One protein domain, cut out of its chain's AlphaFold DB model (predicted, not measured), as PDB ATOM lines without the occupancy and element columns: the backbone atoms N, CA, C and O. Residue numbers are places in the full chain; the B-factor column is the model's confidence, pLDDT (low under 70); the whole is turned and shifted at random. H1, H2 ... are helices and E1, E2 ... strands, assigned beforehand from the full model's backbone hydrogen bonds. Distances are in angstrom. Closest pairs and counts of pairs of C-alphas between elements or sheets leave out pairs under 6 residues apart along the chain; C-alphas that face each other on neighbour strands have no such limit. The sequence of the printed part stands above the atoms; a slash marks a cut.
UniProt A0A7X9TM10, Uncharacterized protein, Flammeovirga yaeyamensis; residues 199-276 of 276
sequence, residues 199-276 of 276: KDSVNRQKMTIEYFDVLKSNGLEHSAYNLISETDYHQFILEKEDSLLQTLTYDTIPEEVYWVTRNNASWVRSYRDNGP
ATOM      1  N   LYS A 199      22.122 -23.605  24.735       89.38
ATOM      2  CA  LYS A 199      21.092 -24.558  24.307       89.38
ATOM      3  C   LYS A 199      19.898 -23.885  23.646       89.38
ATOM      4  O   LYS A 199      19.204 -24.544  22.868       89.38
ATOM      5  N   ASP A 200      19.664 -22.613  23.936       93.31
ATOM      6  CA  ASP A 200      18.588 -21.828  23.349       93.31
ATOM      7  C   ASP A 200      18.958 -21.360  21.933       93.31
ATOM      8  O   ASP A 200      20.038 -20.824  21.693       93.31
ATOM      9  N   SER A 201      18.071 -21.588  20.961       89.94
ATOM     10  CA  SER A 201      18.355 -21.266  19.558       89.94
ATOM     11  C   SER A 201      18.411 -19.763  19.282       89.94
ATOM     12  O   SER A 201      19.183 -19.347  18.419       89.94
ATOM     13  N   VAL A 202      17.632 -18.951  20.005       91.56
ATOM     14  CA  VAL A 202      17.612 -17.490  19.835       91.56
ATOM     15  C   VAL A 202      18.903 -16.891  20.382       91.56
ATOM     16  O   VAL A 202      19.551 -16.088  19.709       91.56
ATOM     17  N   ASN A 203      19.329 -17.327  21.567       93.38
ATOM     18  CA  ASN A 203      20.610 -16.925  22.130       93.38
ATOM     19  C   ASN A 203      21.783 -17.420  21.285       93.38
ATOM     20  O   ASN A 203      22.708 -16.643  21.059       93.38
ATOM     21  N   ARG A 204      21.739 -18.655  20.758       91.12
ATOM     22  CA  ARG A 204      22.766 -19.141  19.823       91.12
ATOM     23  C   ARG A 204      22.880 -18.244  18.603       91.12
ATOM     24  O   ARG A 204      23.983 -17.814  18.302       91.12
ATOM     25  N   GLN A 205      21.767 -17.889  17.958       92.62
ATOM     26  CA  GLN A 205      21.789 -16.955  16.827       92.62
ATOM     27  C   GLN A 205      22.484 -15.638  17.202       92.62
ATOM     28  O   GLN A 205      23.361 -15.172  16.475       92.62
ATOM     29  N   LYS A 206      22.110 -15.043  18.341       93.81
ATOM     30  CA  LYS A 206      22.720 -13.799  18.823       93.81
ATOM     31  C   LYS A 206      24.228 -13.963  19.061       93.81
ATOM     32  O   LYS A 206      25.004 -13.151  18.570       93.81
ATOM     33  N   MET A 207      24.636 -15.016  19.768       93.38
ATOM     34  CA  MET A 207      26.040 -15.294  20.077       93.38
ATOM     35  C   MET A 207      26.868 -15.604  18.830       93.38
ATOM     36  O   MET A 207      28.011 -15.171  18.753       93.38
ATOM     37  N   THR A 208      26.311 -16.305  17.839       92.69
ATOM     38  CA  THR A 208      26.984 -16.556  16.557       92.69
ATOM     39  C   THR A 208      27.292 -15.242  15.839       92.69
ATOM     40  O   THR A 208      28.391 -15.086  15.318       92.69
ATOM     41  N   ILE A 209      26.364 -14.277  15.849       94.50
ATOM     42  CA  ILE A 209      26.584 -12.952  15.246       94.50
ATOM     43  C   ILE A 209      27.633 -12.158  16.034       94.50
ATOM     44  O   ILE A 209      28.552 -11.606  15.439       94.50
ATOM     45  N   GLU A 210      27.543 -12.132  17.366       94.31
ATOM     46  CA  GLU A 210      28.551 -11.461  18.205       94.31
ATOM     47  C   GLU A 210      29.946 -12.063  17.994       94.31
ATOM     48  O   GLU A 210      30.938 -11.345  17.882       94.31
ATOM     49  N   TYR A 211      30.027 -13.386  17.873       92.44
ATOM     50  CA  TYR A 211      31.283 -14.079  17.641       92.44
ATOM     51  C   TYR A 211      31.837 -13.834  16.231       92.44
ATOM     52  O   TYR A 211      33.043 -13.648  16.071       92.44
ATOM     53  N   PHE A 212      30.972 -13.754  15.217       92.12
ATOM     54  CA  PHE A 212      31.346 -13.317  13.873       92.12
ATOM     55  C   PHE A 212      32.010 -11.931  13.894       92.12
ATOM     56  O   PHE A 212      33.077 -11.749  13.303       92.12
ATOM     57  N   ASP A 213      31.430 -10.973  14.624       92.62
ATOM     58  CA  ASP A 213      31.985  -9.622  14.752       92.62
ATOM     59  C   ASP A 213      33.345  -9.625  15.471       92.62
ATOM     60  O   ASP A 213      34.269  -8.921  15.057       92.62
ATOM     61  N   VAL A 214      33.507 -10.461  16.502       91.25
ATOM     62  CA  VAL A 214      34.781 -10.636  17.222       91.25
ATOM     63  C   VAL A 214      35.858 -11.189  16.297       91.25
ATOM     64  O   VAL A 214      36.944 -10.607  16.225       91.25
ATOM     65  N   LEU A 215      35.565 -12.253  15.543       89.06
ATOM     66  CA  LEU A 215      36.493 -12.834  14.567       89.06
ATOM     67  C   LEU A 215      36.928 -11.777  13.547       89.06
ATOM     68  O   LEU A 215      38.121 -11.541  13.354       89.06
ATOM     69  N   LYS A 216      35.966 -11.055  12.969       88.56
ATOM     70  CA  LYS A 216      36.240  -9.982  12.013       88.56
ATOM     71  C   LYS A 216      37.096  -8.862  12.611       88.56
ATOM     72  O   LYS A 216      38.048  -8.420  11.974       88.56
ATOM     73  N   SER A 217      36.798  -8.415  13.832       88.25
ATOM     74  CA  SER A 217      37.559  -7.350  14.504       88.25
ATOM     75  C   SER A 217      39.014  -7.740  14.799       88.25
ATOM     76  O   SER A 217      39.892  -6.879  14.797       88.25
ATOM     77  N   ASN A 218      39.279  -9.040  14.958       84.75
ATOM     78  CA  ASN A 218      40.618  -9.611  15.105       84.75
ATOM     79  C   ASN A 218      41.312  -9.884  13.754       84.75
ATOM     80  O   ASN A 218      42.425 -10.407  13.725       84.75
ATOM     81  N   GLY A 219      40.686  -9.519  12.629       83.75
ATOM     82  CA  GLY A 219      41.211  -9.758  11.286       83.75
ATOM     83  C   GLY A 219      41.096 -11.211  10.818       83.75
ATOM     84  O   GLY A 219      41.774 -11.570   9.861       83.75
ATOM     85  N   LEU A 220      40.254 -12.022  11.473       84.75
ATOM     86  CA  LEU A 220      40.008 -13.440  11.186       84.75
ATOM     87  C   LEU A 220      38.788 -13.634  10.270       84.75
ATOM     88  O   LEU A 220      37.815 -14.309  10.617       84.75
ATOM     89  N   GLU A 221      38.782 -12.979   9.113       85.56
ATOM     90  CA  GLU A 221      37.610 -12.972   8.234       85.56
ATOM     91  C   GLU A 221      37.289 -14.339   7.609       85.56
ATOM     92  O   GLU A 221      36.120 -14.629   7.361       85.56
ATOM     93  N   HIS A 222      38.282 -15.207   7.386       81.94
ATOM     94  CA  HIS A 222      38.024 -16.569   6.910       81.94
ATOM     95  C   HIS A 222      37.421 -17.405   8.036       81.94
ATOM     96  O   HIS A 222      36.460 -18.137   7.820       81.94
ATOM     97  N   SER A 223      37.920 -17.255   9.265       84.56
ATOM     98  CA  SER A 223      37.285 -17.897  10.423       84.56
ATOM     99  C   SER A 223      35.837 -17.427  10.596       84.56
ATOM    100  O   SER A 223      34.966 -18.240  10.899       84.56
ATOM    101  N   ALA A 224      35.567 -16.137  10.363       88.44
ATOM    102  CA  ALA A 224      34.219 -15.575  10.388       88.44
ATOM    103  C   ALA A 224      33.329 -16.179   9.288       88.44
ATOM    104  O   ALA A 224      32.199 -16.560   9.581       88.44
ATOM    105  N   TYR A 225      33.845 -16.340   8.062       87.31
ATOM    106  CA  TYR A 225      33.175 -17.077   6.981       87.31
ATOM    107  C   TYR A 225      32.863 -18.524   7.394       87.31
ATOM    108  O   TYR A 225      31.714 -18.956   7.309       87.31
ATOM    109  N   ASN A 226      33.858 -19.261   7.903       84.81
ATOM    110  CA  ASN A 226      33.694 -20.658   8.312       84.81
ATOM    111  C   ASN A 226      32.611 -20.796   9.380       84.81
ATOM    112  O   ASN A 226      31.736 -21.649   9.251       84.81
ATOM    113  N   LEU A 227      32.629 -19.922  10.395       87.31
ATOM    114  CA  LEU A 227      31.620 -19.897  11.450       87.31
ATOM    115  C   LEU A 227      30.200 -19.798  10.878       87.31
ATOM    116  O   LEU A 227      29.300 -20.434  11.414       87.31
ATOM    117  N   ILE A 228      29.985 -19.026   9.811       87.75
ATOM    118  CA  ILE A 228      28.632 -18.765   9.311       87.75
ATOM    119  C   ILE A 228      28.180 -19.653   8.156       87.75
ATOM    120  O   ILE A 228      26.973 -19.785   7.967       87.75
ATOM    121  N   SER A 229      29.104 -20.273   7.424       84.56
ATOM    122  CA  SER A 229      28.782 -21.049   6.216       84.56
ATOM    123  C   SER A 229      29.210 -22.520   6.274       84.56
ATOM    124  O   SER A 229      28.692 -23.327   5.508       84.56
ATOM    125  N   GLU A 230      30.133 -22.899   7.166       80.50
ATOM    126  CA  GLU A 230      30.767 -24.233   7.157       80.50
ATOM    127  C   GLU A 230      30.649 -24.997   8.488       80.50
ATOM    128  O   GLU A 230      31.147 -26.121   8.591       80.50
ATOM    129  N   THR A 231      30.007 -24.404   9.497       81.31
ATOM    130  CA  THR A 231      29.735 -25.034  10.800       81.31
ATOM    131  C   THR A 231      28.251 -25.332  10.977       81.31
ATOM    132  O   THR A 231      27.392 -24.762  10.297       81.31
ATOM    133  N   ASP A 232      27.928 -26.144  11.980       83.00
ATOM    134  CA  ASP A 232      26.551 -26.391  12.407       83.00
ATOM    135  C   ASP A 232      25.851 -25.115  12.908       83.00
ATOM    136  O   ASP A 232      24.620 -25.086  13.008       83.00
ATOM    137  N   TYR A 233      26.580 -24.031  13.202       83.25
ATOM    138  CA  TYR A 233      25.974 -22.766  13.618       83.25
ATOM    139  C   TYR A 233      25.275 -22.019  12.484       83.25
ATOM    140  O   TYR A 233      24.365 -21.231  12.753       83.25
ATOM    141  N   HIS A 234      25.633 -22.313  11.231       83.38
ATOM    142  CA  HIS A 234      24.988 -21.778  10.032       83.38
ATOM    143  C   HIS A 234      23.455 -21.883  10.099       83.38
ATOM    144  O   HIS A 234      22.737 -20.931   9.788       83.38
ATOM    145  N   GLN A 235      22.936 -23.004  10.616       86.06
ATOM    146  CA  GLN A 235      21.495 -23.247  10.724       86.06
ATOM    147  C   GLN A 235      20.751 -22.185  11.555       86.06
ATOM    148  O   GLN A 235      19.554 -21.978  11.359       86.06
ATOM    149  N   PHE A 236      21.435 -21.503  12.481       87.88
ATOM    150  CA  PHE A 236      20.832 -20.488  13.349       87.88
ATOM    151  C   PHE A 236      20.806 -19.093  12.716       87.88
ATOM    152  O   PHE A 236      20.127 -18.203  13.227       87.88
ATOM    153  N   ILE A 237      21.518 -18.877  11.611       90.69
ATOM    154  CA  ILE A 237      21.716 -17.551  11.007       90.69
ATOM    155  C   ILE A 237      21.384 -17.504   9.509       90.69
ATOM    156  O   ILE A 237      21.686 -16.499   8.870       90.69
ATOM    157  N   LEU A 238      20.725 -18.532   8.961       87.44
ATOM    158  CA  LEU A 238      20.332 -18.632   7.545       87.44
ATOM    159  C   LEU A 238      19.733 -17.333   6.978       87.44
ATOM    160  O   LEU A 238      20.099 -16.886   5.899       87.44
ATOM    161  N   GLU A 239      18.843 -16.680   7.726       90.19
ATOM    162  CA  GLU A 239      18.174 -15.446   7.285       90.19
ATOM    163  C   GLU A 239      19.105 -14.220   7.204       90.19
ATOM    164  O   GLU A 239      18.739 -13.193   6.633       90.19
ATOM    165  N   LYS A 240      20.287 -14.296   7.819       90.81
ATOM    166  CA  LYS A 240      21.271 -13.211   7.924       90.81
ATOM    167  C   LYS A 240      22.572 -13.504   7.184       90.81
ATOM    168  O   LYS A 240      23.366 -12.578   7.030       90.81
ATOM    169  N   GLU A 241      22.784 -14.733   6.723       90.00
ATOM    170  CA  GLU A 241      24.029 -15.184   6.098       90.00
ATOM    171  C   GLU A 241      24.503 -14.237   4.990       90.00
ATOM    172  O   GLU A 241      25.575 -13.650   5.122       90.00
ATOM    173  N   ASP A 242      23.682 -14.003   3.961       90.38
ATOM    174  CA  ASP A 242      24.038 -13.135   2.829       90.38
ATOM    175  C   ASP A 242      24.484 -11.742   3.297       90.38
ATOM    176  O   ASP A 242      25.477 -11.193   2.814       90.38
ATOM    177  N   SER A 243      23.763 -11.170   4.268       93.56
ATOM    178  CA  SER A 243      24.081  -9.845   4.805       93.56
ATOM    179  C   SER A 243      25.388  -9.818   5.591       93.56
ATOM    180  O   SER A 243      26.098  -8.821   5.522       93.56
ATOM    181  N   LEU A 244      25.724 -10.898   6.306       93.25
ATOM    182  CA  LEU A 244      26.967 -11.017   7.068       93.25
ATOM    183  C   LEU A 244      28.153 -11.238   6.124       93.25
ATOM    184  O   LEU A 244      29.159 -10.530   6.230       93.25
ATOM    185  N   LEU A 245      27.999 -12.141   5.149       90.00
ATOM    186  CA  LEU A 245      29.002 -12.449   4.130       90.00
ATOM    187  C   LEU A 245      29.385 -11.217   3.306       90.00
ATOM    188  O   LEU A 245      30.563 -11.015   3.032       90.00
ATOM    189  N   GLN A 246      28.422 -10.354   2.964       90.81
ATOM    190  CA  GLN A 246      28.688  -9.090   2.262       90.81
ATOM    191  C   GLN A 246      29.580  -8.122   3.049       90.81
ATOM    192  O   GLN A 246      30.123  -7.184   2.466       90.81
ATOM    193  N   THR A 247      29.724  -8.310   4.363       92.19
ATOM    194  CA  THR A 247      30.587  -7.457   5.183       92.19
ATOM    195  C   THR A 247      32.036  -7.935   5.245       92.19
ATOM    196  O   THR A 247      32.875  -7.193   5.761       92.19
ATOM    197  N   LEU A 248      32.324  -9.156   4.786       87.44
ATOM    198  CA  LEU A 248      33.665  -9.733   4.785       87.44
ATOM    199  C   LEU A 248      34.455  -9.278   3.557       87.44
ATOM    200  O   LEU A 248      33.896  -9.048   2.485       87.44
ATOM    201  N   THR A 249      35.774  -9.205   3.702       82.62
ATOM    202  CA  THR A 249      36.707  -8.857   2.631       82.62
ATOM    203  C   THR A 249      37.433 -10.117   2.160       82.62
ATOM    204  O   THR A 249      38.614 -10.314   2.426       82.62
ATOM    205  N   TYR A 250      36.745 -11.003   1.444       71.81
ATOM    206  CA  TYR A 250      37.383 -12.182   0.848       71.81
ATOM    207  C   TYR A 250      37.649 -11.998  -0.650       71.81
ATOM    208  O   TYR A 250      36.980 -11.233  -1.343       71.81
ATOM    209  N   ASP A 251      38.642 -12.724  -1.147       69.69
ATOM    210  CA  ASP A 251      39.004 -12.842  -2.553       69.69
ATOM    211  C   ASP A 251      38.784 -14.296  -3.018       69.69
ATOM    212  O   ASP A 251      38.397 -15.183  -2.250       69.69
ATOM    213  N   THR A 252      39.034 -14.552  -4.296       75.38
ATOM    214  CA  THR A 252      39.213 -15.898  -4.833       75.38
ATOM    215  C   THR A 252      40.700 -16.171  -5.004       75.38
ATOM    216  O   THR A 252      41.381 -15.510  -5.785       75.38
ATOM    217  N   ILE A 253      41.217 -17.147  -4.261       76.50
ATOM    218  CA  ILE A 253      42.644 -17.478  -4.247       76.50
ATOM    219  C   ILE A 253      42.888 -18.822  -4.944       76.50
ATOM    220  O   ILE A 253      42.028 -19.706  -4.863       76.50
ATOM    221  N   PRO A 254      44.023 -19.008  -5.647       82.75
ATOM    222  CA  PRO A 254      44.358 -20.289  -6.262       82.75
ATOM    223  C   PRO A 254      44.387 -21.424  -5.236       82.75
ATOM    224  O   PRO A 254      44.791 -21.216  -4.092       82.75
ATOM    225  N   GLU A 255      44.001 -22.628  -5.650       80.94
ATOM    226  CA  GLU A 255      43.991 -23.836  -4.817       80.94
ATOM    227  C   GLU A 255      45.305 -24.039  -4.055       80.94
ATOM    228  O   GLU A 255      45.303 -24.229  -2.843       80.94
ATOM    229  N   GLU A 256      46.440 -23.927  -4.744       78.38
ATOM    230  CA  GLU A 256      47.765 -24.079  -4.144       78.38
ATOM    231  C   GLU A 256      48.043 -23.077  -3.015       78.38
ATOM    232  O   GLU A 256      48.773 -23.393  -2.077       78.38
ATOM    233  N   VAL A 257      47.444 -21.888  -3.086       75.81
ATOM    234  CA  VAL A 257      47.551 -20.853  -2.058       75.81
ATOM    235  C   VAL A 257      46.562 -21.126  -0.940       75.81
ATOM    236  O   VAL A 257      46.946 -21.052   0.223       75.81
ATOM    237  N   TYR A 258      45.329 -21.501  -1.281       76.12
ATOM    238  CA  TYR A 258      44.282 -21.835  -0.322       76.12
ATOM    239  C   TYR A 258      44.749 -22.873   0.698       76.12
ATOM    240  O   TYR A 258      44.595 -22.660   1.898       76.12
ATOM    241  N   TRP A 259      45.394 -23.956   0.249       70.69
ATOM    242  CA  TRP A 259      45.899 -25.000   1.151       70.69
ATOM    243  C   TRP A 259      46.954 -24.498   2.147       70.69
ATOM    244  O   TRP A 259      47.077 -25.068   3.233       70.69
ATOM    245  N   VAL A 260      47.687 -23.437   1.802       66.38
ATOM    246  CA  VAL A 260      48.702 -22.811   2.660       66.38
ATOM    247  C   VAL A 260      48.069 -21.772   3.584       66.38
ATOM    248  O   VAL A 260      48.299 -21.806   4.788       66.38
ATOM    249  N   THR A 261      47.255 -20.862   3.050       63.69
ATOM    250  CA  THR A 261      46.684 -19.745   3.817       63.69
ATOM    251  C   THR A 261      45.618 -20.198   4.805       63.69
ATOM    252  O   THR A 261      45.562 -19.660   5.906       63.69
ATOM    253  N   ARG A 262      44.828 -21.226   4.466       62.12
ATOM    254  CA  ARG A 262      43.751 -21.739   5.329       62.12
ATOM    255  C   ARG A 262      44.227 -22.197   6.708       62.12
ATOM    256  O   ARG A 262      43.472 -22.108   7.659       62.12
ATOM    257  N   ASN A 263      45.461 -22.692   6.816       56.12
ATOM    258  CA  ASN A 263      45.992 -23.226   8.074       56.12
ATOM    259  C   ASN A 263      46.677 -22.150   8.919       56.12
ATOM    260  O   ASN A 263      46.857 -22.337  10.118       56.12
ATOM    261  N   ASN A 264      47.069 -21.037   8.298       56.28
ATOM    262  CA  ASN A 264      47.904 -20.039   8.952       56.28
ATOM    263  C   ASN A 264      47.089 -19.092   9.841       56.28
ATOM    264  O   ASN A 264      47.672 -18.467  10.713       56.28
ATOM    265  N   ALA A 265      45.768 -18.987   9.657       56.00
ATOM    266  CA  ALA A 265      44.951 -17.992  10.359       56.00
ATOM    267  C   ALA A 265      43.565 -18.485  10.824       56.00
ATOM    268  O   ALA A 265      42.769 -17.686  11.306       56.00
ATOM    269  N   SER A 266      43.248 -19.781  10.728       68.38
ATOM    270  CA  SER A 266      41.908 -20.265  11.084       68.38
ATOM    271  C   SER A 266      41.778 -20.583  12.577       68.38
ATOM    272  O   SER A 266      42.331 -21.574  13.052       68.38
ATOM    273  N   TRP A 267      40.992 -19.795  13.310       80.62
ATOM    274  CA  TRP A 267      40.541 -20.150  14.660       80.62
ATOM    275  C   TRP A 267      39.469 -21.256  14.634       80.62
ATOM    276  O   TRP A 267      39.411 -22.099  15.530       80.62
ATOM    277  N   VAL A 268      38.645 -21.269  13.577       77.06
ATOM    278  CA  VAL A 268      37.587 -22.262  13.331       77.06
ATOM    279  C   VAL A 268      37.979 -23.149  12.152       77.06
ATOM    280  O   VAL A 268      38.180 -22.650  11.039       77.06
ATOM    281  N   ARG A 269      38.063 -24.465  12.380       69.38
ATOM    282  CA  ARG A 269      38.334 -25.449  11.319       69.38
ATOM    283  C   ARG A 269      37.059 -25.737  10.520       69.38
ATOM    284  O   ARG A 269      35.995 -25.886  11.108       69.38
ATOM    285  N   SER A 270      37.153 -25.850   9.195       64.31
ATOM    286  CA  SER A 270      36.000 -26.190   8.348       64.31
ATOM    287  C   SER A 270      35.748 -27.706   8.279       64.31
ATOM    288  O   SER A 270      36.687 -28.504   8.266       64.31
ATOM    289  N   TYR A 271      34.475 -28.116   8.176       52.69
ATOM    290  CA  TYR A 271      34.083 -29.521   7.956       52.69
ATOM    291  C   TYR A 271      34.472 -30.043   6.563       52.69
ATOM    292  O   TYR A 271      34.646 -31.246   6.363       52.69
ATOM    293  N   ARG A 272      34.650 -29.145   5.586       51.72
ATOM    294  CA  ARG A 272      35.097 -29.465   4.221       51.72
ATOM    295  C   ARG A 272      36.624 -29.498   4.102       51.72
ATOM    296  O   ARG A 272      37.199 -28.998   3.141       51.72
ATOM    297  N   ASP A 273      37.281 -30.123   5.077       48.50
ATOM    298  CA  ASP A 273      38.717 -30.437   5.031       48.50
ATOM    299  C   ASP A 273      39.020 -31.646   4.118       48.50
ATOM    300  O   ASP A 273      40.172 -32.010   3.880       48.50
ATOM    301  N   ASN A 274      37.976 -32.241   3.539       34.16
ATOM    302  CA  ASN A 274      38.104 -33.018   2.322       34.16
ATOM    303  C   ASN A 274      38.244 -32.012   1.176       34.16
ATOM    304  O   ASN A 274      37.248 -31.458   0.708       34.16
ATOM    305  N   GLY A 275      39.473 -31.789   0.702       31.03
ATOM    306  CA  GLY A 275      39.642 -31.373  -0.691       31.03
ATOM    307  C   GLY A 275      38.748 -32.234  -1.595       31.03
ATOM    308  O   GLY A 275      38.436 -33.361  -1.208       31.03
ATOM    309  N   PRO A 276      38.291 -31.684  -2.729       30.05
ATOM    310  CA  PRO A 276      37.163 -32.205  -3.505       30.05
ATOM    311  C   PRO A 276      37.116 -33.726  -3.644       30.05
ATOM    312  O   PRO A 276      38.180 -34.324  -3.931       30.05
TER     313      PRO A 276
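AT A GLANCE: This is residues 199 to 276 of the 276 residues of an uncharacterized protein of Flammeovirga yaeyamensis (UniProt A0A7X9TM10). A long helix, H1, with a shorter one, H2, folded back beside it makes a helical hairpin; the five-residue helix H3 packs on residues 201 to 208 of H1, and the equally short H4 lies near H2. At the far end of the long axis from the start of H1, the short strand E1 and helix H5 form a loosely attached second part, followed by a tail, residues 265 to 276, with no named element. The printed part has 78 residues with five named helices and one named strand, in the order H1, H2, H3, H4, E1, H5; the class is mostly helix, and E1 pairs with no named strand. The whole is compact, with a radius of gyration of the C-alphas of 12.8 A, yet elongated in outline, spanning 39 by 25 by 20 A.

HOW THE PARTS SIT: H1, residues 201 to 217, touches H2, residues 221 to 229, at a shallow tilt of 19 degrees, opposite ways; their closest C-alphas, of Phe 212 and Ala 224, are 5.0 A apart. These two form a helical hairpin. With residues 201 to 208 alone, H1 touches H3, residues 232 to 236; the closest C-alphas, of Gln 205 and Phe 236, are 5.0 A apart. H2 is the hub, touching three helices. It touches H3 only at the corner by their link, and only just, with 3 pairs of C-alphas within 8 A; the closest, of Ile 228 and His 234, are 4.8 A apart. H2 also only just touches H4, residues 241 to 245, with 3 such pairs; the closest C-alphas, of Ile 228 and Glu 241, are 6.7 A apart. H5, residues 255 to 264, touches no helix. It is close to H2 but not clearly touching, about perpendicular at 81 degrees, with the closest C-alphas, of His 222 and Arg 262, 7.9 A apart. E1, residues 251 to 254, and H5 meet only through their link; H4 and E1 are apart. Every O i to N i+4 pair is within hydrogen-bond range in H1, H2 and H4, against 0 of 1 in H3, where 1 of 2 O i to N i+3 pairs is within range, and 3 of 6 in H5.

IN THESE COORDINATES: H1 begins at C-alpha 201 (18.355, -21.266, 19.558) and is 24.2 A long from first to last C-alpha. H2 is 12.1 A long and H5 14.8 A, ending at C-alpha 264 (47.904, -20.039, 8.952).

THE WHOLE: The two C-alphas farthest apart, of Asp 200 and Glu 256, are 40.2 A from each other. The printed part has no cut, and the links between named elements are tight. The model's pLDDT is under 70 at residue 251, residues 260 to 266 and residues 269 to 276.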